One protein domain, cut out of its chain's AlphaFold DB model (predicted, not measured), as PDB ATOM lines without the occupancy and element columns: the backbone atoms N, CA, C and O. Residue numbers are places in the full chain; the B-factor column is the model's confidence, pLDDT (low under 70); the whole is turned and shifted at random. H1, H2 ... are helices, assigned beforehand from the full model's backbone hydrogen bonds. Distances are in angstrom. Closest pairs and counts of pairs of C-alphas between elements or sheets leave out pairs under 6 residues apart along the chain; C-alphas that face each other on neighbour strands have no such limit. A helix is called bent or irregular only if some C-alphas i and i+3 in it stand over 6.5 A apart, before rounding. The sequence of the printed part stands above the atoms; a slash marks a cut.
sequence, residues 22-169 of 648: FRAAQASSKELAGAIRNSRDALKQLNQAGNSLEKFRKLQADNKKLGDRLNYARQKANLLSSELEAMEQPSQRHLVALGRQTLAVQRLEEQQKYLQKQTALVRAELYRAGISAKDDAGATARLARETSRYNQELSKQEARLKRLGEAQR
ATOM      1  N   PHE A  22     163.761 160.487  96.897       49.00
ATOM      2  CA  PHE A  22     162.554 160.684  96.101       49.00
ATOM      3  C   PHE A  22     162.147 159.442  95.294       49.00
ATOM      4  O   PHE A  22     160.976 159.070  95.300       49.00
ATOM      5  N   ARG A  23     163.102 158.756  94.653       52.34
ATOM      6  CA  ARG A  23     162.853 157.468  93.987       52.34
ATOM      7  C   ARG A  23     162.471 156.391  94.997       52.34
ATOM      8  O   ARG A  23     161.555 155.629  94.722       52.34
ATOM      9  N   ALA A  24     163.105 156.372  96.170       53.56
ATOM     10  CA  ALA A  24     162.749 155.482  97.271       53.56
ATOM     11  C   ALA A  24     161.347 155.794  97.820       53.56
ATOM     12  O   ALA A  24     160.567 154.872  98.019       53.56
ATOM     13  N   ALA A  25     160.974 157.072  97.975       52.31
ATOM     14  CA  ALA A  25     159.626 157.462  98.391       52.31
ATOM     15  C   ALA A  25     158.559 157.092  97.344       52.31
ATOM     16  O   ALA A  25     157.541 156.502  97.695       52.31
ATOM     17  N   GLN A  26     158.804 157.360  96.058       52.97
ATOM     18  CA  GLN A  26     157.886 157.015  94.967       52.97
ATOM     19  C   GLN A  26     157.757 155.496  94.768       52.97
ATOM     20  O   GLN A  26     156.651 154.990  94.554       52.97
ATOM     21  N   ALA A  27     158.867 154.759  94.882       57.69
ATOM     22  CA  ALA A  27     158.865 153.301  94.900       57.69
ATOM     23  C   ALA A  27     158.075 152.781  96.108       57.69
ATOM     24  O   ALA A  27     157.166 151.984  95.914       57.69
ATOM     25  N   SER A  28     158.302 153.332  97.308       62.69
ATOM     26  CA  SER A  28     157.578 152.944  98.528       62.69
ATOM     27  C   SER A  28     156.077 153.247  98.466       62.69
ATOM     28  O   SER A  28     155.275 152.473  98.976       62.69
ATOM     29  N   SER A  29     155.654 154.328  97.794       63.19
ATOM     30  CA  SER A  29     154.229 154.640  97.613       63.19
ATOM     31  C   SER A  29     153.557 153.723  96.593       63.19
ATOM     32  O   SER A  29     152.404 153.340  96.781       63.19
ATOM     33  N   LYS A  30     154.273 153.342  95.526       70.62
ATOM     34  CA  LYS A  30     153.785 152.379  94.530       70.62
ATOM     35  C   LYS A  30     153.721 150.971  95.126       70.62
ATOM     36  O   LYS A  30     152.764 150.247  94.875       70.62
ATOM     37  N   GLU A  31     154.704 150.621  95.947       73.00
ATOM     38  CA  GLU A  31     154.753 149.380  96.713       73.00
ATOM     39  C   GLU A  31     153.628 149.323  97.753       73.00
ATOM     40  O   GLU A  31     152.914 148.330  97.806       73.00
ATOM     41  N   LEU A  32     153.376 150.408  98.496       74.44
ATOM     42  CA  LEU A  32     152.268 150.488  99.454       74.44
ATOM     43  C   LEU A  32     150.898 150.435  98.768       74.44
ATOM     44  O   LEU A  32     150.002 149.749  99.248       74.44
ATOM     45  N   ALA A  33     150.726 151.117  97.633       70.62
ATOM     46  CA  ALA A  33     149.502 151.024  96.838       70.62
ATOM     47  C   ALA A  33     149.290 149.600  96.290       70.62
ATOM     48  O   ALA A  33     148.170 149.090  96.312       70.62
ATOM     49  N   GLY A  34     150.369 148.937  95.862       76.56
ATOM     50  CA  GLY A  34     150.363 147.520  95.504       76.56
ATOM     51  C   GLY A  34     149.995 146.625  96.688       76.56
ATOM     52  O   GLY A  34     149.149 145.754  96.546       76.56
ATOM     53  N   ALA A  35     150.549 146.879  97.874       75.12
ATOM     54  CA  ALA A  35     150.265 146.126  99.093       75.12
ATOM     55  C   ALA A  35     148.807 146.282  99.563       75.12
ATOM     56  O   ALA A  35     148.182 145.291  99.943       75.12
ATOM     57  N   ILE A  36     148.237 147.489  99.461       75.06
ATOM     58  CA  ILE A  36     146.819 147.761  99.754       75.06
ATOM     59  C   ILE A  36     145.924 147.023  98.764       75.06
ATOM     60  O   ILE A  36     144.961 146.371  99.169       75.06
ATOM     61  N   ARG A  37     146.248 147.095  97.469       81.31
ATOM     62  CA  ARG A  37     145.513 146.374  96.427       81.31
ATOM     63  C   ARG A  37     145.553 144.869  96.671       81.31
ATOM     64  O   ARG A  37     144.501 144.248  96.724       81.31
ATOM     65  N   ASN A  38     146.735 144.318  96.935       80.62
ATOM     66  CA  ASN A  38     146.915 142.902  97.243       80.62
ATOM     67  C   ASN A  38     146.140 142.487  98.504       80.62
ATOM     68  O   ASN A  38     145.533 141.422  98.519       80.62
ATOM     69  N   SER A  39     146.110 143.329  99.544       76.75
ATOM     70  CA  SER A  39     145.351 143.058 100.774       76.75
ATOM     71  C   SER A  39     143.837 143.075 100.529       76.75
ATOM     72  O   SER A  39     143.123 142.222 101.048       76.75
ATOM     73  N   ARG A  40     143.335 143.996  99.692       78.50
ATOM     74  CA  ARG A  40     141.920 144.033  99.277       78.50
ATOM     75  C   ARG A  40     141.547 142.847  98.388       78.50
ATOM     76  O   ARG A  40     140.493 142.250  98.595       78.50
ATOM     77  N   ASP A  41     142.409 142.478  97.447       80.44
ATOM     78  CA  ASP A  41     142.209 141.320  96.573       80.44
ATOM     79  C   ASP A  41     142.215 140.013  97.386       80.44
ATOM     80  O   ASP A  41     141.347 139.161  97.185       80.44
ATOM     81  N   ALA A  42     143.104 139.886  98.379       77.19
ATOM     82  CA  ALA A  42     143.115 138.765  99.320       77.19
ATOM     83  C   ALA A  42     141.834 138.709 100.171       77.19
ATOM     84  O   ALA A  42     141.229 137.647 100.296       77.19
ATOM     85  N   LEU A  43     141.357 139.844 100.702       76.31
ATOM     86  CA  LEU A  43     140.083 139.907 101.434       76.31
ATOM     87  C   LEU A  43     138.886 139.525 100.554       76.31
ATOM     88  O   LEU A  43     137.992 138.814 101.009       76.31
ATOM     89  N   LYS A  44     138.881 139.937  99.282       82.06
ATOM     90  CA  LYS A  44     137.848 139.550  98.313       82.06
ATOM     91  C   LYS A  44     137.852 138.040  98.065       82.06
ATOM     92  O   LYS A  44     136.784 137.430  98.070       82.06
ATOM     93  N   GLN A  45     139.028 137.438  97.894       79.94
ATOM     94  CA  GLN A  45     139.175 135.988  97.737       79.94
ATOM     95  C   GLN A  45     138.736 135.230  98.997       79.94
ATOM     96  O   GLN A  45     138.000 134.252  98.889       79.94
ATOM     97  N   LEU A  46     139.110 135.704 100.191       76.94
ATOM     98  CA  LEU A  46     138.685 135.116 101.467       76.94
ATOM     99  C   LEU A  46     137.163 135.199 101.656       76.94
ATOM    100  O   LEU A  46     136.551 134.232 102.107       76.94
ATOM    101  N   ASN A  47     136.539 136.311 101.258       77.06
ATOM    102  CA  ASN A  47     135.086 136.475 101.310       77.06
ATOM    103  C   ASN A  47     134.366 135.535 100.326       77.06
ATOM    104  O   ASN A  47     133.401 134.864 100.684       77.06
ATOM    105  N   GLN A  48     134.870 135.425  99.092       81.75
ATOM    106  CA  GLN A  48     134.358 134.466  98.107       81.75
ATOM    107  C   GLN A  48     134.467 133.026  98.614       81.75
ATOM    108  O   GLN A  48     133.512 132.259  98.502       81.75
ATOM    109  N   ALA A  49     135.595 132.675  99.226       78.00
ATOM    110  CA  ALA A  49     135.814 131.349  99.775       78.00
ATOM    111  C   ALA A  49     134.911 131.059 100.993       78.00
ATOM    112  O   ALA A  49     134.404 129.945 101.121       78.00
ATOM    113  N   GLY A  50     134.632 132.066 101.832       77.38
ATOM    114  CA  GLY A  50     133.633 131.988 102.903       77.38
ATOM    115  C   GLY A  50     132.219 131.722 102.377       77.38
ATOM    116  O   GLY A  50     131.550 130.800 102.845       77.38
ATOM    117  N   ASN A  51     131.804 132.441 101.331       82.50
ATOM    118  CA  ASN A  51     130.502 132.246 100.687       82.50
ATOM    119  C   ASN A  51     130.376 130.857 100.038       82.50
ATOM    120  O   ASN A  51     129.334 130.206 100.148       82.50
ATOM    121  N   SER A  52     131.426 130.371  99.369       81.94
ATOM    122  CA  SER A  52     131.441 129.014  98.808       81.94
ATOM    123  C   SER A  52     131.405 127.943  99.905       81.94
ATOM    124  O   SER A  52     130.754 126.916  99.721       81.94
ATOM    125  N   LEU A  53     132.023 128.181 101.068       81.25
ATOM    126  CA  LEU A  53     131.974 127.263 102.211       81.25
ATOM    127  C   LEU A  53     130.561 127.183 102.809       81.25
ATOM    128  O   LEU A  53     130.077 126.093 103.109       81.25
ATOM    129  N   GLU A  54     129.864 128.313 102.929       81.94
ATOM    130  CA  GLU A  54     128.467 128.344 103.372       81.94
ATOM    131  C   GLU A  54     127.537 127.623 102.385       81.94
ATOM    132  O   GLU A  54     126.738 126.768 102.781       81.94
ATOM    133  N   LYS A  55     127.695 127.888 101.080       84.81
ATOM    134  CA  LYS A  55     126.971 127.166 100.021       84.81
ATOM    135  C   LYS A  55     127.230 125.663 100.088       84.81
ATOM    136  O   LYS A  55     126.289 124.881  99.970       84.81
ATOM    137  N   PHE A  56     128.478 125.250 100.314       86.50
ATOM    138  CA  PHE A  56     128.842 123.842 100.460       86.50
ATOM    139  C   PHE A  56     128.137 123.188 101.655       86.50
ATOM    140  O   PHE A  56     127.560 122.112 101.498       86.50
ATOM    141  N   ARG A  57     128.093 123.857 102.816       84.06
ATOM    142  CA  ARG A  57     127.365 123.373 104.005       84.06
ATOM    143  C   ARG A  57     125.877 123.205 103.745       84.06
ATOM    144  O   ARG A  57     125.298 122.184 104.117       84.06
ATOM    145  N   LYS A  58     125.261 124.186 103.084       87.31
ATOM    146  CA  LYS A  58     123.843 124.125 102.719       87.31
ATOM    147  C   LYS A  58     123.571 122.953 101.777       87.31
ATOM    148  O   LYS A  58     122.703 122.135 102.066       87.31
ATOM    149  N   LEU A  59     124.380 122.803 100.727       87.69
ATOM    150  CA  LEU A  59     124.286 121.678  99.795       87.69
ATOM    151  C   LEU A  59     124.487 120.328 100.493       87.69
ATOM    152  O   LEU A  59     123.774 119.378 100.187       87.69
ATOM    153  N   GLN A  60     125.407 120.226 101.454       85.19
ATOM    154  CA  GLN A  60     125.622 119.001 102.224       85.19
ATOM    155  C   GLN A  60     124.417 118.665 103.117       85.19
ATOM    156  O   GLN A  60     124.002 117.505 103.171       85.19
ATOM    157  N   ALA A  61     123.830 119.665 103.781       87.94
ATOM    158  CA  ALA A  61     122.625 119.496 104.590       87.94
ATOM    159  C   ALA A  61     121.415 119.082 103.735       87.94
ATOM    160  O   ALA A  61     120.674 118.173 104.114       87.94
ATOM    161  N   ASP A  62     121.249 119.699 102.565       87.06
ATOM    162  CA  ASP A  62     120.176 119.380 101.623       87.06
ATOM    163  C   ASP A  62     120.360 117.985 101.016       87.06
ATOM    164  O   ASP A  62     119.401 117.218 100.931       87.06
ATOM    165  N   ASN A  63     121.596 117.599 100.681       88.62
ATOM    166  CA  ASN A  63     121.914 116.269 100.161       88.62
ATOM    167  C   ASN A  63     121.679 115.173 101.219       88.62
ATOM    168  O   ASN A  63     121.164 114.108 100.888       88.62
ATOM    169  N   LYS A  64     121.962 115.445 102.505       89.06
ATOM    170  CA  LYS A  64     121.615 114.535 103.613       89.06
ATOM    171  C   LYS A  64     120.098 114.360 103.738       89.06
ATOM    172  O   LYS A  64     119.612 113.235 103.677       89.06
ATOM    173  N   LYS A  65     119.346 115.465 103.824       90.44
ATOM    174  CA  LYS A  65     117.872 115.438 103.905       90.44
ATOM    175  C   LYS A  65     117.243 114.727 102.706       90.44
ATOM    176  O   LYS A  65     116.264 113.998 102.861       90.44
ATOM    177  N   LEU A  66     117.778 114.952 101.507       91.38
ATOM    178  CA  LEU A  66     117.307 114.298 100.293       91.38
ATOM    179  C   LEU A  66     117.631 112.800 100.297       91.38
ATOM    180  O   LEU A  66     116.779 112.008  99.910       91.38
ATOM    181  N   GLY A  67     118.816 112.413 100.776       89.94
ATOM    182  CA  GLY A  67     119.196 111.015 100.969       89.94
ATOM    183  C   GLY A  67     118.241 110.276 101.908       89.94
ATOM    184  O   GLY A  67     117.765 109.198 101.561       89.94
ATOM    185  N   ASP A  68     117.879 110.888 103.039       91.38
ATOM    186  CA  ASP A  68     116.916 110.317 103.991       91.38
ATOM    187  C   ASP A  68     115.535 110.116 103.339       91.38
ATOM    188  O   ASP A  68     114.929 109.046 103.446       91.38
ATOM    189  N   ARG A  69     115.061 111.115 102.579       91.75
ATOM    190  CA  ARG A  69     113.793 111.039 101.828       91.75
ATOM    191  C   ARG A  69     113.822 109.979 100.733       91.75
ATOM    192  O   ARG A  69     112.836 109.267 100.558       91.75
ATOM    193  N   LEU A  70     114.926 109.877  99.997       93.69
ATOM    194  CA  LEU A  70     115.098 108.893  98.935       93.69
ATOM    195  C   LEU A  70     115.131 107.471  99.505       93.69
ATOM    196  O   LEU A  70     114.466 106.590  98.968       93.69
ATOM    197  N   ASN A  71     115.843 107.254 100.613       93.62
ATOM    198  CA  ASN A  71     115.882 105.963 101.299       93.62
ATOM    199  C   ASN A  71     114.491 105.549 101.784       93.62
ATOM    200  O   ASN A  71     114.057 104.432 101.507       93.62
ATOM    201  N   TYR A  72     113.759 106.466 102.421       92.31
ATOM    202  CA  TYR A  72     112.374 106.227 102.824       92.31
ATOM    203  C   TYR A  72     111.469 105.913 101.621       92.31
ATOM    204  O   TYR A  72     110.689 104.960 101.646       92.31
ATOM    205  N   ALA A  73     111.598 106.674 100.530       91.44
ATOM    206  CA  ALA A  73     110.802 106.467  99.326       91.44
ATOM    207  C   ALA A  73     111.084 105.114  98.655       91.44
ATOM    208  O   ALA A  73     110.140 104.468  98.197       91.44
ATOM    209  N   ARG A  74     112.351 104.675  98.639       93.56
ATOM    210  CA  ARG A  74     112.778 103.357  98.141       93.56
ATOM    211  C   ARG A  74     112.257 102.223  99.016       93.56
ATOM    212  O   ARG A  74     111.695 101.276  98.487       93.56
ATOM    213  N   GLN A  75     112.374 102.338 100.340       94.00
ATOM    214  CA  GLN A  75     111.821 101.344 101.271       94.00
ATOM    215  C   GLN A  75     110.314 101.178 101.070       94.00
ATOM    216  O   GLN A  75     109.830 100.058 100.945       94.00
ATOM    217  N   LYS A  76     109.580 102.288 100.946       91.81
ATOM    218  CA  LYS A  76     108.140 102.260 100.677       91.81
ATOM    219  C   LYS A  76     107.800 101.647  99.314       91.81
ATOM    220  O   LYS A  76     106.823 100.914  99.219       91.81
ATOM    221  N   ALA A  77     108.584 101.933  98.273       91.38
ATOM    222  CA  ALA A  77     108.403 101.315  96.959       91.38
ATOM    223  C   ALA A  77     108.626  99.795  97.015       91.38
ATOM    224  O   ALA A  77     107.821  99.045  96.475       91.38
ATOM    225  N   ASN A  78     109.668  99.348  97.721       92.12
ATOM    226  CA  ASN A  78     109.983  97.929  97.884       92.12
ATOM    227  C   ASN A  78     108.899  97.189  98.676       92.12
ATOM    228  O   ASN A  78     108.503  96.102  98.274       92.12
ATOM    229  N   LEU A  79     108.382  97.794  99.753       92.31
ATOM    230  CA  LEU A  79     107.263  97.235 100.521       92.31
ATOM    231  C   LEU A  79     106.019  97.067  99.642       92.31
ATOM    232  O   LEU A  79     105.491  95.965  99.548       92.31
ATOM    233  N   LEU A  80     105.621  98.117  98.915       89.56
ATOM    234  CA  LEU A  80     104.483  98.060  97.990       89.56
ATOM    235  C   LEU A  80     104.682  97.023  96.874       89.56
ATOM    236  O   LEU A  80     103.722  96.370  96.479       89.56
ATOM    237  N   SER A  81     105.910  96.859  96.368       89.44
ATOM    238  CA  SER A  81     106.235  95.817  95.383       89.44
ATOM    239  C   SER A  81     106.073  94.421  95.982       89.44
ATOM    240  O   SER A  81     105.408  93.580  95.391       89.44
ATOM    241  N   SER A  82     106.603  94.191  97.188       89.69
ATOM    242  CA  SER A  82     106.504  92.892  97.866       89.69
ATOM    243  C   SER A  82     105.067  92.526  98.262       89.69
ATOM    244  O   SER A  82     104.667  91.375  98.129       89.69
ATOM    245  N   GLU A  83     104.262  93.507  98.686       87.56
ATOM    246  CA  GLU A  83     102.835  93.319  98.973       87.56
ATOM    247  C   GLU A  83     102.058  92.947  97.706       87.56
ATOM    248  O   GLU A  83     101.143  92.132  97.763       87.56
ATOM    249  N   LEU A  84     102.431  93.523  96.560       86.62
ATOM    250  CA  LEU A  84     101.832  93.217  95.264       86.62
ATOM    251  C   LEU A  84     102.216  91.829  94.744       86.62
ATOM    252  O   LEU A  84     101.363  91.147  94.184       86.62
ATOM    253  N   GLU A  85     103.465  91.406  94.939       85.62
ATOM    254  CA  GLU A  85     103.953  90.069  94.567       85.62
ATOM    255  C   GLU A  85     103.301  88.954  95.398       85.62
ATOM    256  O   GLU A  85     103.115  87.844  94.905       85.62
ATOM    257  N   ALA A  86     102.907  89.253  96.639       85.56
ATOM    258  CA  ALA A  86     102.201  88.322  97.518       85.56
ATOM    259  C   ALA A  86     100.687  88.203  97.224       85.56
ATOM    260  O   ALA A  86     100.015  87.371  97.835       85.56
ATOM    261  N   MET A  87     100.124  89.021  96.323       85.06
ATOM    262  CA  MET A  87      98.698  88.994  95.968       85.06
ATOM    263  C   MET A  87      98.442  88.163  94.704       85.06
ATOM    264  O   MET A  87      98.978  88.468  93.643       85.06
ATOM    265  N   GLU A  88      97.522  87.192  94.769       76.25
ATOM    266  CA  GLU A  88      97.109  86.397  93.595       76.25
ATOM    267  C   GLU A  88      96.412  87.236  92.501       76.25
ATOM    268  O   GLU A  88      96.507  86.900  91.320       76.25
ATOM    269  N   GLN A  89      95.734  88.343  92.855       79.31
ATOM    270  CA  GLN A  89      95.124  89.286  91.898       79.31
ATOM    271  C   GLN A  89      95.270  90.762  92.337       79.31
ATOM    272  O   GLN A  89      94.453  91.274  93.108       79.31
ATOM    273  N   PRO A  90      96.283  91.493  91.835       79.25
ATOM    274  CA  PRO A  90      96.470  92.917  92.115       79.25
ATOM    275  C   PRO A  90      95.325  93.806  91.605       79.25
ATOM    276  O   PRO A  90      94.970  93.782  90.427       79.25
ATOM    277  N   SER A  91      94.797  94.689  92.461       84.25
ATOM    278  CA  SER A  91      93.842  95.723  92.031       84.25
ATOM    279  C   SER A  91      94.535  96.857  91.255       84.25
ATOM    280  O   SER A  91      95.669  97.234  91.563       84.25
ATOM    281  N   GLN A  92      93.835  97.496  90.304       82.94
ATOM    282  CA  GLN A  92      94.366  98.657  89.561       82.94
ATOM    283  C   GLN A  92      94.836  99.800  90.479       82.94
ATOM    284  O   GLN A  92      95.784 100.516  90.158       82.94
ATOM    285  N   ARG A  93      94.204  99.968  91.649       82.06
ATOM    286  CA  ARG A  93      94.587 100.999  92.625       82.06
ATOM    287  C   ARG A  93      95.976 100.742  93.215       82.06
ATOM    288  O   ARG A  93      96.725 101.700  93.396       82.06
ATOM    289  N   HIS A  94      96.335  99.482  93.463       82.12
ATOM    290  CA  HIS A  94      97.654  99.114  93.986       82.12
ATOM    291  C   HIS A  94      98.760  99.325  92.938       82.12
ATOM    292  O   HIS A  94      99.802  99.896  93.257       82.12
ATOM    293  N   LEU A  95      98.498  98.996  91.666       85.44
ATOM    294  CA  LEU A  95      99.430  99.257  90.558       85.44
ATOM    295  C   LEU A  95      99.688 100.760  90.354       85.44
ATOM    296  O   LEU A  95     100.831 101.188  90.188       85.44
ATOM    297  N   VAL A  96      98.639 101.590  90.426       88.75
ATOM    298  CA  VAL A  96      98.772 103.056  90.338       88.75
ATOM    299  C   VAL A  96      99.531 103.624  91.541       88.75
ATOM    300  O   VAL A  96     100.326 104.552  91.378       88.75
ATOM    301  N   ALA A  97      99.317 103.086  92.746       84.94
ATOM    302  CA  ALA A  97     100.038 103.508  93.945       84.94
ATOM    303  C   ALA A  97     101.544 103.209  93.847       84.94
ATOM    304  O   ALA A  97     102.351 104.104  94.114       84.94
ATOM    305  N   LEU A  98     101.920 102.008  93.386       90.12
ATOM    306  CA  LEU A  98     103.316 101.653  93.121       90.12
ATOM    307  C   LEU A  98     103.915 102.558  92.036       90.12
ATOM    308  O   LEU A  98     104.966 103.151  92.255       90.12
ATOM    309  N   GLY A  99     103.220 102.760  90.911       88.19
ATOM    310  CA  GLY A  99     103.692 103.633  89.828       88.19
ATOM    311  C   GLY A  99     103.948 105.078  90.275       88.19
ATOM    312  O   GLY A  99     104.969 105.672  89.923       88.19
ATOM    313  N   ARG A 100     103.071 105.638  91.120       90.31
ATOM    314  CA  ARG A 100     103.275 106.967  91.730       90.31
ATOM    315  C   ARG A 100     104.493 106.998  92.650       90.31
ATOM    316  O   ARG A 100     105.243 107.973  92.624       90.31
ATOM    317  N   GLN A 101     104.694 105.950  93.447       90.50
ATOM    318  CA  GLN A 101     105.830 105.851  94.359       90.50
ATOM    319  C   GLN A 101     107.155 105.687  93.595       90.50
ATOM    320  O   GLN A 101     108.131 106.358  93.925       90.50
ATOM    321  N   THR A 102     107.181 104.890  92.525       89.62
ATOM    322  CA  THR A 102     108.340 104.735  91.629       89.62
ATOM    323  C   THR A 102     108.708 106.053  90.951       89.62
ATOM    324  O   THR A 102     109.878 106.428  90.927       89.62
ATOM    325  N   LEU A 103     107.719 106.819  90.476       91.88
ATOM    326  CA  LEU A 103     107.957 108.152  89.911       91.88
ATOM    327  C   LEU A 103     108.515 109.132  90.958       91.88
ATOM    328  O   LEU A 103     109.368 109.962  90.646       91.88
ATOM    329  N   ALA A 104     108.058 109.040  92.210       87.50
ATOM    330  CA  ALA A 104     108.599 109.843  93.303       87.50
ATOM    331  C   ALA A 104     110.069 109.492  93.594       87.50
ATOM    332  O   ALA A 104     110.877 110.403  93.768       87.50
ATOM    333  N   VAL A 105     110.432 108.204  93.580       93.62
ATOM    334  CA  VAL A 105     111.831 107.755  93.696       93.62
ATOM    335  C   VAL A 105     112.675 108.317  92.550       93.62
ATOM    336  O   VAL A 105     113.690 108.951  92.821       93.62
ATOM    337  N   GLN A 106     112.226 108.192  91.298       92.50
ATOM    338  CA  GLN A 106     112.950 108.710  90.127       92.50
ATOM    339  C   GLN A 106     113.221 110.219  90.224       92.50
ATOM    340  O   GLN A 106     114.349 110.665  90.017       92.50
ATOM    341  N   ARG A 107     112.222 111.016  90.620       92.12
ATOM    342  CA  ARG A 107     112.392 112.469  90.809       92.12
ATOM    343  C   ARG A 107     113.394 112.804  91.912       92.12
ATOM    344  O   ARG A 107     114.194 113.725  91.760       92.12
ATOM    345  N   LEU A 108     113.359 112.072  93.027       92.00
ATOM    346  CA  LEU A 108     114.311 112.262  94.124       92.00
ATOM    347  C   LEU A 108     115.738 111.863  93.704       92.00
ATOM    348  O   LEU A 108     116.691 112.532  94.097       92.00
ATOM    349  N   GLU A 109     115.898 110.839  92.860       91.25
ATOM    350  CA  GLU A 109     117.193 110.450  92.279       91.25
ATOM    351  C   GLU A 109     117.748 111.504  91.313       91.25
ATOM    352  O   GLU A 109     118.946 111.795  91.330       91.25
ATOM    353  N   GLU A 110     116.899 112.119  90.489       92.06
ATOM    354  CA  GLU A 110     117.293 113.232  89.616       92.06
ATOM    355  C   GLU A 110     117.750 114.449  90.426       92.06
ATOM    356  O   GLU A 110     118.817 115.014  90.160       92.06
ATOM    357  N   GLN A 111     116.997 114.806  91.471       88.69
ATOM    358  CA  GLN A 111     117.385 115.863  92.405       88.69
ATOM    359  C   GLN A 111     118.706 115.534  93.113       88.69
ATOM    360  O   GLN A 111     119.548 116.416  93.290       88.69
ATOM    361  N   GLN A 112     118.935 114.263  93.459       90.94
ATOM    362  CA  GLN A 112     120.174 113.826  94.098       90.94
ATOM    363  C   GLN A 112     121.363 113.984  93.149       90.94
ATOM    364  O   GLN A 112     122.389 114.541  93.542       90.94
ATOM    365  N   LYS A 113     121.218 113.576  91.883       90.50
ATOM    366  CA  LYS A 113     122.243 113.776  90.846       90.50
ATOM    367  C   LYS A 113     122.555 115.260  90.644       90.50
ATOM    368  O   LYS A 113     123.722 115.625  90.493       90.50
ATOM    369  N   TYR A 114     121.539 116.123  90.657       89.62
ATOM    370  CA  TYR A 114     121.728 117.569  90.546       89.62
ATOM    371  C   TYR A 114     122.503 118.144  91.742       89.62
ATOM    372  O   TYR A 114     123.529 118.800  91.547       89.62
ATOM    373  N   LEU A 115     122.082 117.842  92.975       87.75
ATOM    374  CA  LEU A 115     122.767 118.316  94.184       87.75
ATOM    375  C   LEU A 115     124.200 117.785  94.287       87.75
ATOM    376  O   LEU A 115     125.096 118.519  94.703       87.75
ATOM    377  N   GLN A 116     124.453 116.543  93.865       86.75
ATOM    378  CA  GLN A 116     125.803 115.978  93.803       86.75
ATOM    379  C   GLN A 116     126.704 116.746  92.828       86.75
ATOM    380  O   GLN A 116     127.842 117.062  93.180       86.75
ATOM    381  N   LYS A 117     126.195 117.112  91.643       90.62
ATOM    382  CA  LYS A 117     126.931 117.949  90.680       90.62
ATOM    383  C   LYS A 117     127.247 119.328  91.260       90.62
ATOM    384  O   LYS A 117     128.397 119.751  91.208       90.62
ATOM    385  N   GLN A 118     126.264 119.991  91.870       86.50
ATOM    386  CA  GLN A 118     126.462 121.297  92.514       86.50
ATOM    387  C   GLN A 118     127.492 121.220  93.650       86.50
ATOM    388  O   GLN A 118     128.403 122.038  93.735       86.50
ATOM    389  N   THR A 119     127.416 120.172  94.475       86.38
ATOM    390  CA  THR A 119     128.378 119.933  95.560       86.38
ATOM    391  C   THR A 119     129.797 119.727  95.020       86.38
ATOM    392  O   THR A 119     130.754 120.223  95.612       86.38
ATOM    393  N   ALA A 120     129.957 119.020  93.895       86.88
ATOM    394  CA  ALA A 120     131.255 118.806  93.257       86.88
ATOM    395  C   ALA A 120     131.849 120.103  92.682       86.88
ATOM    396  O   ALA A 120     133.047 120.335  92.837       86.88
ATOM    397  N   LEU A 121     131.018 120.960  92.080       87.00
ATOM    398  CA  LEU A 121     131.435 122.270  91.570       87.00
ATOM    399  C   LEU A 121     131.928 123.174  92.702       87.00
ATOM    400  O   LEU A 121     133.060 123.648  92.656       87.00
ATOM    401  N   VAL A 122     131.133 123.325  93.763       84.88
ATOM    402  CA  VAL A 122     131.509 124.157  94.917       84.88
ATOM    403  C   VAL A 122     132.735 123.585  95.638       84.88
ATOM    404  O   VAL A 122     133.618 124.328  96.061       84.88
ATOM    405  N   ARG A 123     132.864 122.255  95.724       83.50
ATOM    406  CA  ARG A 123     134.077 121.614  96.252       83.50
ATOM    407  C   ARG A 123     135.311 121.930  95.402       83.50
ATOM    408  O   ARG A 123     136.381 122.155  95.962       83.50
ATOM    409  N   ALA A 124     135.184 121.941  94.076       83.12
ATOM    410  CA  ALA A 124     136.279 122.302  93.180       83.12
ATOM    411  C   ALA A 124     136.658 123.787  93.307       83.12
ATOM    412  O   ALA A 124     137.842 124.114  93.272       83.12
ATOM    413  N   GLU A 125     135.684 124.678  93.507       80.62
ATOM    414  CA  GLU A 125     135.926 126.097  93.804       80.62
ATOM    415  C   GLU A 125     136.687 126.282  95.119       80.62
ATOM    416  O   GLU A 125     137.704 126.974  95.146       80.62
ATOM    417  N   LEU A 126     136.258 125.603  96.187       82.31
ATOM    418  CA  LEU A 126     136.950 125.618  97.478       82.31
ATOM    419  C   LEU A 126     138.379 125.076  97.360       82.31
ATOM    420  O   LEU A 126     139.309 125.680  97.893       82.31
ATOM    421  N   TYR A 127     138.579 123.999  96.596       80.62
ATOM    422  CA  TYR A 127     139.905 123.435  96.350       80.62
ATOM    423  C   TYR A 127     140.819 124.399  95.582       80.62
ATOM    424  O   TYR A 127     141.984 124.558  95.941       80.62
ATOM    425  N   ARG A 128     140.294 125.098  94.565       76.94
ATOM    426  CA  ARG A 128     141.028 126.151  93.836       76.94
ATOM    427  C   ARG A 128     141.386 127.335  94.732       76.94
ATOM    428  O   ARG A 128     142.431 127.943  94.530       76.94
ATOM    429  N   ALA A 129     140.559 127.625  95.733       69.88
ATOM    430  CA  ALA A 129     140.842 128.608  96.774       69.88
ATOM    431  C   ALA A 129     141.771 128.074  97.889       69.88
ATOM    432  O   ALA A 129     142.027 128.777  98.864       69.88
ATOM    433  N   GLY A 130     142.275 126.837  97.779       73.25
ATOM    434  CA  GLY A 130     143.167 126.223  98.768       73.25
ATOM    435  C   GLY A 130     142.480 125.817 100.076       73.25
ATOM    436  O   GLY A 130     143.157 125.598 101.084       73.25
ATOM    437  N   ILE A 131     141.146 125.722 100.081       75.69
ATOM    438  CA  ILE A 131     140.338 125.341 101.239       75.69
ATOM    439  C   ILE A 131     139.904 123.883 101.109       75.69
ATOM    440  O   ILE A 131     139.223 123.482 100.165       75.69
ATOM    441  N   SER A 132     140.283 123.078 102.101       78.44
ATOM    442  CA  SER A 132     139.853 121.686 102.189       78.44
ATOM    443  C   SER A 132     138.427 121.604 102.727       78.44
ATOM    444  O   SER A 132     138.180 121.914 103.887       78.44
ATOM    445  N   ALA A 133     137.506 121.091 101.914       69.25
ATOM    446  CA  ALA A 133     136.116 120.823 102.296       69.25
ATOM    447  C   ALA A 133     135.940 119.601 103.237       69.25
ATOM    448  O   ALA A 133     134.852 119.035 103.320       69.25
ATOM    449  N   LYS A 134     137.029 119.108 103.849       70.06
ATOM    450  CA  LYS A 134     137.029 117.993 104.815       70.06
ATOM    451  C   LYS A 134     137.184 118.457 106.267       70.06
ATOM    452  O   LYS A 134     136.856 117.693 107.165       70.06
ATOM    453  N   ASP A 135     137.697 119.667 106.489       70.38
ATOM    454  CA  ASP A 135     137.935 120.247 107.816       70.38
ATOM    455  C   ASP A 135     137.269 121.624 107.903       70.38
ATOM    456  O   ASP A 135     137.903 122.676 107.812       70.38
ATOM    457  N   ASP A 136     135.943 121.612 108.024       63.75
ATOM    458  CA  ASP A 136     135.117 122.819 107.989       63.75
ATOM    459  C   ASP A 136     135.379 123.754 109.176       63.75
ATOM    460  O   ASP A 136     135.308 124.982 109.033       63.75
ATOM    461  N   ALA A 137     135.680 123.194 110.351       70.38
ATOM    462  CA  ALA A 137     135.976 123.959 111.557       70.38
ATOM    463  C   ALA A 137     137.355 124.627 111.453       70.38
ATOM    464  O   ALA A 137     137.476 125.831 111.703       70.38
ATOM    465  N   GLY A 138     138.372 123.889 110.992       72.50
ATOM    466  CA  GLY A 138     139.702 124.432 110.731       72.50
ATOM    467  C   GLY A 138     139.711 125.462 109.603       72.50
ATOM    468  O   GLY A 138     140.333 126.517 109.749       72.50
ATOM    469  N   ALA A 139     138.957 125.228 108.523       72.31
ATOM    470  CA  ALA A 139     138.798 126.164 107.410       72.31
ATOM    471  C   ALA A 139     138.139 127.482 107.846       72.31
ATOM    472  O   ALA A 139     138.633 128.555 107.507       72.31
ATOM    473  N   THR A 140     137.077 127.419 108.655       69.94
ATOM    474  CA  THR A 140     136.386 128.620 109.162       69.94
ATOM    475  C   THR A 140     137.266 129.405 110.127       69.94
ATOM    476  O   THR A 140     137.383 130.623 110.008       69.94
ATOM    477  N   ALA A 141     137.936 128.714 111.053       75.19
ATOM    478  CA  ALA A 141     138.861 129.348 111.986       75.19
ATOM    479  C   ALA A 141     140.051 129.983 111.253       75.19
ATOM    480  O   ALA A 141     140.510 131.065 111.618       75.19
ATOM    481  N   ARG A 142     140.549 129.335 110.195       76.69
ATOM    482  CA  ARG A 142     141.615 129.875 109.351       76.69
ATOM    483  C   ARG A 142     141.150 131.096 108.560       76.69
ATOM    484  O   ARG A 142     141.853 132.099 108.602       76.69
ATOM    485  N   LEU A 143     139.979 131.044 107.923       76.38
ATOM    486  CA  LEU A 143     139.381 132.183 107.219       76.38
ATOM    487  C   LEU A 143     139.203 133.381 108.155       76.38
ATOM    488  O   LEU A 143     139.679 134.466 107.849       76.38
ATOM    489  N   ALA A 144     138.613 133.181 109.336       71.62
ATOM    490  CA  ALA A 144     138.427 134.251 110.315       71.62
ATOM    491  C   ALA A 144     139.762 134.868 110.773       71.62
ATOM    492  O   ALA A 144     139.890 136.092 110.858       71.62
ATOM    493  N   ARG A 145     140.785 134.034 111.019       81.88
ATOM    494  CA  ARG A 145     142.135 134.500 111.378       81.88
ATOM    495  C   ARG A 145     142.815 135.258 110.239       81.88
ATOM    496  O   ARG A 145     143.395 136.312 110.490       81.88
ATOM    497  N   GLU A 146     142.758 134.753 109.009       78.88
ATOM    498  CA  GLU A 146     143.370 135.408 107.847       78.88
ATOM    499  C   GLU A 146     142.647 136.715 107.496       78.88
ATOM    500  O   GLU A 146     143.312 137.729 107.295       78.88
ATOM    501  N   THR A 147     141.314 136.753 107.550       72.50
ATOM    502  CA  THR A 147     140.522 137.980 107.375       72.50
ATOM    503  C   THR A 147     140.859 139.022 108.438       72.50
ATOM    504  O   THR A 147     141.105 140.179 108.106       72.50
ATOM    505  N   SER A 148     140.948 138.628 109.714       79.06
ATOM    506  CA  SER A 148     141.358 139.541 110.789       79.06
ATOM    507  C   SER A 148     142.776 140.082 110.564       79.06
ATOM    508  O   SER A 148     143.007 141.288 110.664       79.06
ATOM    509  N   ARG A 149     143.715 139.214 110.166       83.75
ATOM    510  CA  ARG A 149     145.096 139.596 109.846       83.75
ATOM    511  C   ARG A 149     145.162 140.596 108.688       83.75
ATOM    512  O   ARG A 149     145.834 141.615 108.827       83.75
ATOM    513  N   TYR A 150     144.471 140.339 107.577       75.75
ATOM    514  CA  TYR A 150     144.467 141.247 106.425       75.75
ATOM    515  C   TYR A 150     143.727 142.555 106.709       75.75
ATOM    516  O   TYR A 150     144.174 143.594 106.240       75.75
ATOM    517  N   ASN A 151     142.675 142.553 107.533       71.19
ATOM    518  CA  ASN A 151     142.017 143.786 107.977       71.19
ATOM    519  C   ASN A 151     142.938 144.649 108.853       71.19
ATOM    520  O   ASN A 151     143.006 145.866 108.677       71.19
ATOM    521  N   GLN A 152     143.695 144.034 109.769       84.38
ATOM    522  CA  GLN A 152     144.695 144.749 110.566       84.38
ATOM    523  C   GLN A 152     145.835 145.295 109.698       84.38
ATOM    524  O   GLN A 152     146.293 146.418 109.910       84.38
ATOM    525  N   GLU A 153     146.298 144.510 108.728       79.69
ATOM    526  CA  GLU A 153     147.355 144.914 107.804       79.69
ATOM    527  C   GLU A 153     146.885 146.052 106.888       79.69
ATOM    528  O   GLU A 153     147.574 147.064 106.768       79.69
ATOM    529  N   LEU A 154     145.668 145.960 106.344       72.31
ATOM    530  CA  LEU A 154     145.045 147.005 105.539       72.31
ATOM    531  C   LEU A 154     144.869 148.298 106.344       72.31
ATOM    532  O   LEU A 154     145.254 149.360 105.869       72.31
ATOM    533  N   SER A 155     144.397 148.218 107.591       77.00
ATOM    534  CA  SER A 155     144.276 149.380 108.483       77.00
ATOM    535  C   SER A 155     145.631 150.060 108.734       77.00
ATOM    536  O   SER A 155     145.757 151.285 108.636       77.00
ATOM    537  N   LYS A 156     146.692 149.276 108.977       81.25
ATOM    538  CA  LYS A 156     148.063 149.796 109.126       81.25
ATOM    539  C   LYS A 156     148.576 150.428 107.832       81.25
ATOM    540  O   LYS A 156     149.226 151.475 107.883       81.25
ATOM    541  N   GLN A 157     148.301 149.812 106.685       78.62
ATOM    542  CA  GLN A 157     148.704 150.308 105.372       78.62
ATOM    543  C   GLN A 157     147.953 151.587 104.988       78.62
ATOM    544  O   GLN A 157     148.581 152.531 104.521       78.62
ATOM    545  N   GLU A 158     146.654 151.679 105.265       71.06
ATOM    546  CA  GLU A 158     145.838 152.877 105.058       71.06
ATOM    547  C   GLU A 158     146.254 154.012 105.998       71.06
ATOM    548  O   GLU A 158     146.368 155.156 105.563       71.06
ATOM    549  N   ALA A 159     146.576 153.719 107.262       78.31
ATOM    550  CA  ALA A 159     147.131 154.706 108.187       78.31
ATOM    551  C   ALA A 159     148.502 155.223 107.717       78.31
ATOM    552  O   ALA A 159     148.769 156.425 107.775       78.31
ATOM    553  N   ARG A 160     149.370 154.339 107.203       74.62
ATOM    554  CA  ARG A 160     150.645 154.730 106.579       74.62
ATOM    555  C   ARG A 160     150.425 155.535 105.303       74.62
ATOM    556  O   ARG A 160     151.114 156.529 105.117       74.62
ATOM    557  N   LEU A 161     149.449 155.172 104.472       70.38
ATOM    558  CA  LEU A 161     149.101 155.902 103.255       70.38
ATOM    559  C   LEU A 161     148.543 157.288 103.580       70.38
ATOM    560  O   LEU A 161     148.910 158.247 102.915       70.38
ATOM    561  N   LYS A 162     147.717 157.425 104.624       71.44
ATOM    562  CA  LYS A 162     147.231 158.723 105.114       71.44
ATOM    563  C   LYS A 162     148.384 159.593 105.598       71.44
ATOM    564  O   LYS A 162     148.508 160.721 105.138       71.44
ATOM    565  N   ARG A 163     149.294 159.051 106.417       71.94
ATOM    566  CA  ARG A 163     150.498 159.772 106.873       71.94
ATOM    567  C   ARG A 163     151.427 160.147 105.721       71.94
ATOM    568  O   ARG A 163     151.933 161.262 105.693       71.94
ATOM    569  N   LEU A 164     151.632 159.252 104.753       64.69
ATOM    570  CA  LEU A 164     152.398 159.539 103.539       64.69
ATOM    571  C   LEU A 164     151.676 160.546 102.654       64.69
ATOM    572  O   LEU A 164     152.333 161.392 102.079       64.69
ATOM    573  N   GLY A 165     150.350 160.511 102.574       60.09
ATOM    574  CA  GLY A 165     149.528 161.469 101.847       60.09
ATOM    575  C   GLY A 165     149.555 162.851 102.491       60.09
ATOM    576  O   GLY A 165     149.651 163.844 101.786       60.09
ATOM    577  N   GLU A 166     149.547 162.938 103.817       66.94
ATOM    578  CA  GLU A 166     149.707 164.182 104.575       66.94
ATOM    579  C   GLU A 166     151.134 164.722 104.474       66.94
ATOM    580  O   GLU A 166     151.324 165.910 104.217       66.94
ATOM    581  N   ALA A 167     152.146 163.857 104.589       55.66
ATOM    582  CA  ALA A 167     153.540 164.210 104.351       55.66
ATOM    583  C   ALA A 167     153.768 164.630 102.893       55.66
ATOM    584  O   ALA A 167     154.454 165.615 102.654       55.66
ATOM    585  N   GLN A 168     153.131 163.961 101.928       48.34
ATOM    586  CA  GLN A 168     153.138 164.292 100.505       48.34
ATOM    587  C   GLN A 168     152.368 165.579 100.239       48.34
ATOM    588  O   GLN A 168     152.797 166.332  99.389       48.34
ATOM    589  N   ARG A 169     151.280 165.892 100.952       60.12
ATOM    590  CA  ARG A 169     150.577 167.184 100.863       60.12
ATOM    591  C   ARG A 169     151.423 168.309 101.441       60.12
ATOM    592  O   ARG A 169     151.513 169.353 100.815       60.12
TER     593      ARG A 169
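Overview. This is residues 22 to 169 of the 648 residues of a protein of Shigella flexneri K-227 (UniProt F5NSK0). The domain is a long, thin rod built on one very long helix, H1, with H2 folding back beside its later part as a helical hairpin and H3 running back beside its earlier part. H2 and H3 follow one another along H1 rather than packing on each other, and the turn at residues 85 to 93 sticks out at one end of the rod. The printed part has 148 residues with three named helices, H1, H2 and H3 in that order along the chain, and no named strand; the class is all helix. The whole is extended, with a radius of gyration of the C-alphas of 27.9 A, and the C-alphas span 99 by 21 by 20 A.

Arrangement. H1, residues 22 to 85, is the longest helix and touches both of the others. H2, residues 92 to 128, touches H1 with 39 pairs of C-alphas within 8 A. Their closest C-alphas, those of Ala 77 and Gln 101, are 5.8 A apart. The two helices run opposite ways at a shallow tilt of 18 degrees and form a helical hairpin. H3, residues 136 to 169, touches residues 29 to 53 of H1 alone, with 23 pairs of C-alphas within 8 A. The closest C-alphas of H1 and H3, those of Ser 39 and Tyr 150, are 6.0 A apart. H1 and H3 run opposite ways at a shallow tilt of 23 degrees. H2 and H3 are apart, although they follow each other in the chain. In H1, H2 and H3 every O i to N i+4 pair is within hydrogen-bond range.

Along the chain. H1 begins at C-alpha 22, at (162.554, 160.684, 96.101), and ends at C-alpha 85, at (103.953, 90.069, 94.567), 91.8 A from first to last C-alpha. After a short link of 6 residues, H2 runs 54.3 A from C-alpha 92 to C-alpha 128. A short link of 7 residues follows, and H3 then runs 47.5 A from C-alpha 136 to C-alpha 169, at (150.577, 167.184, 100.863). None of the three helices is bent or irregular.

Size, cuts and confidence. The two C-alphas farthest apart, those of Phe 22 and Glu 88, are 99.0 A apart, while those of the first and last printed residues, Phe 22 and Arg 169, are 14.4 A apart. Residues 85 to 93 stand free, of which 85 belongs to H1 and 92 to 93 belong to H2; without them the body spans 90 by 21 by 20 A. The printed part has no cut, and neither link is long. The mean pLDDT of the printed part is 80.1, with 87 for H2 and 72 for H3. It is under 70 at 18 residues: 22 to 29, 129, 133, 136, 140 and 164 to 169.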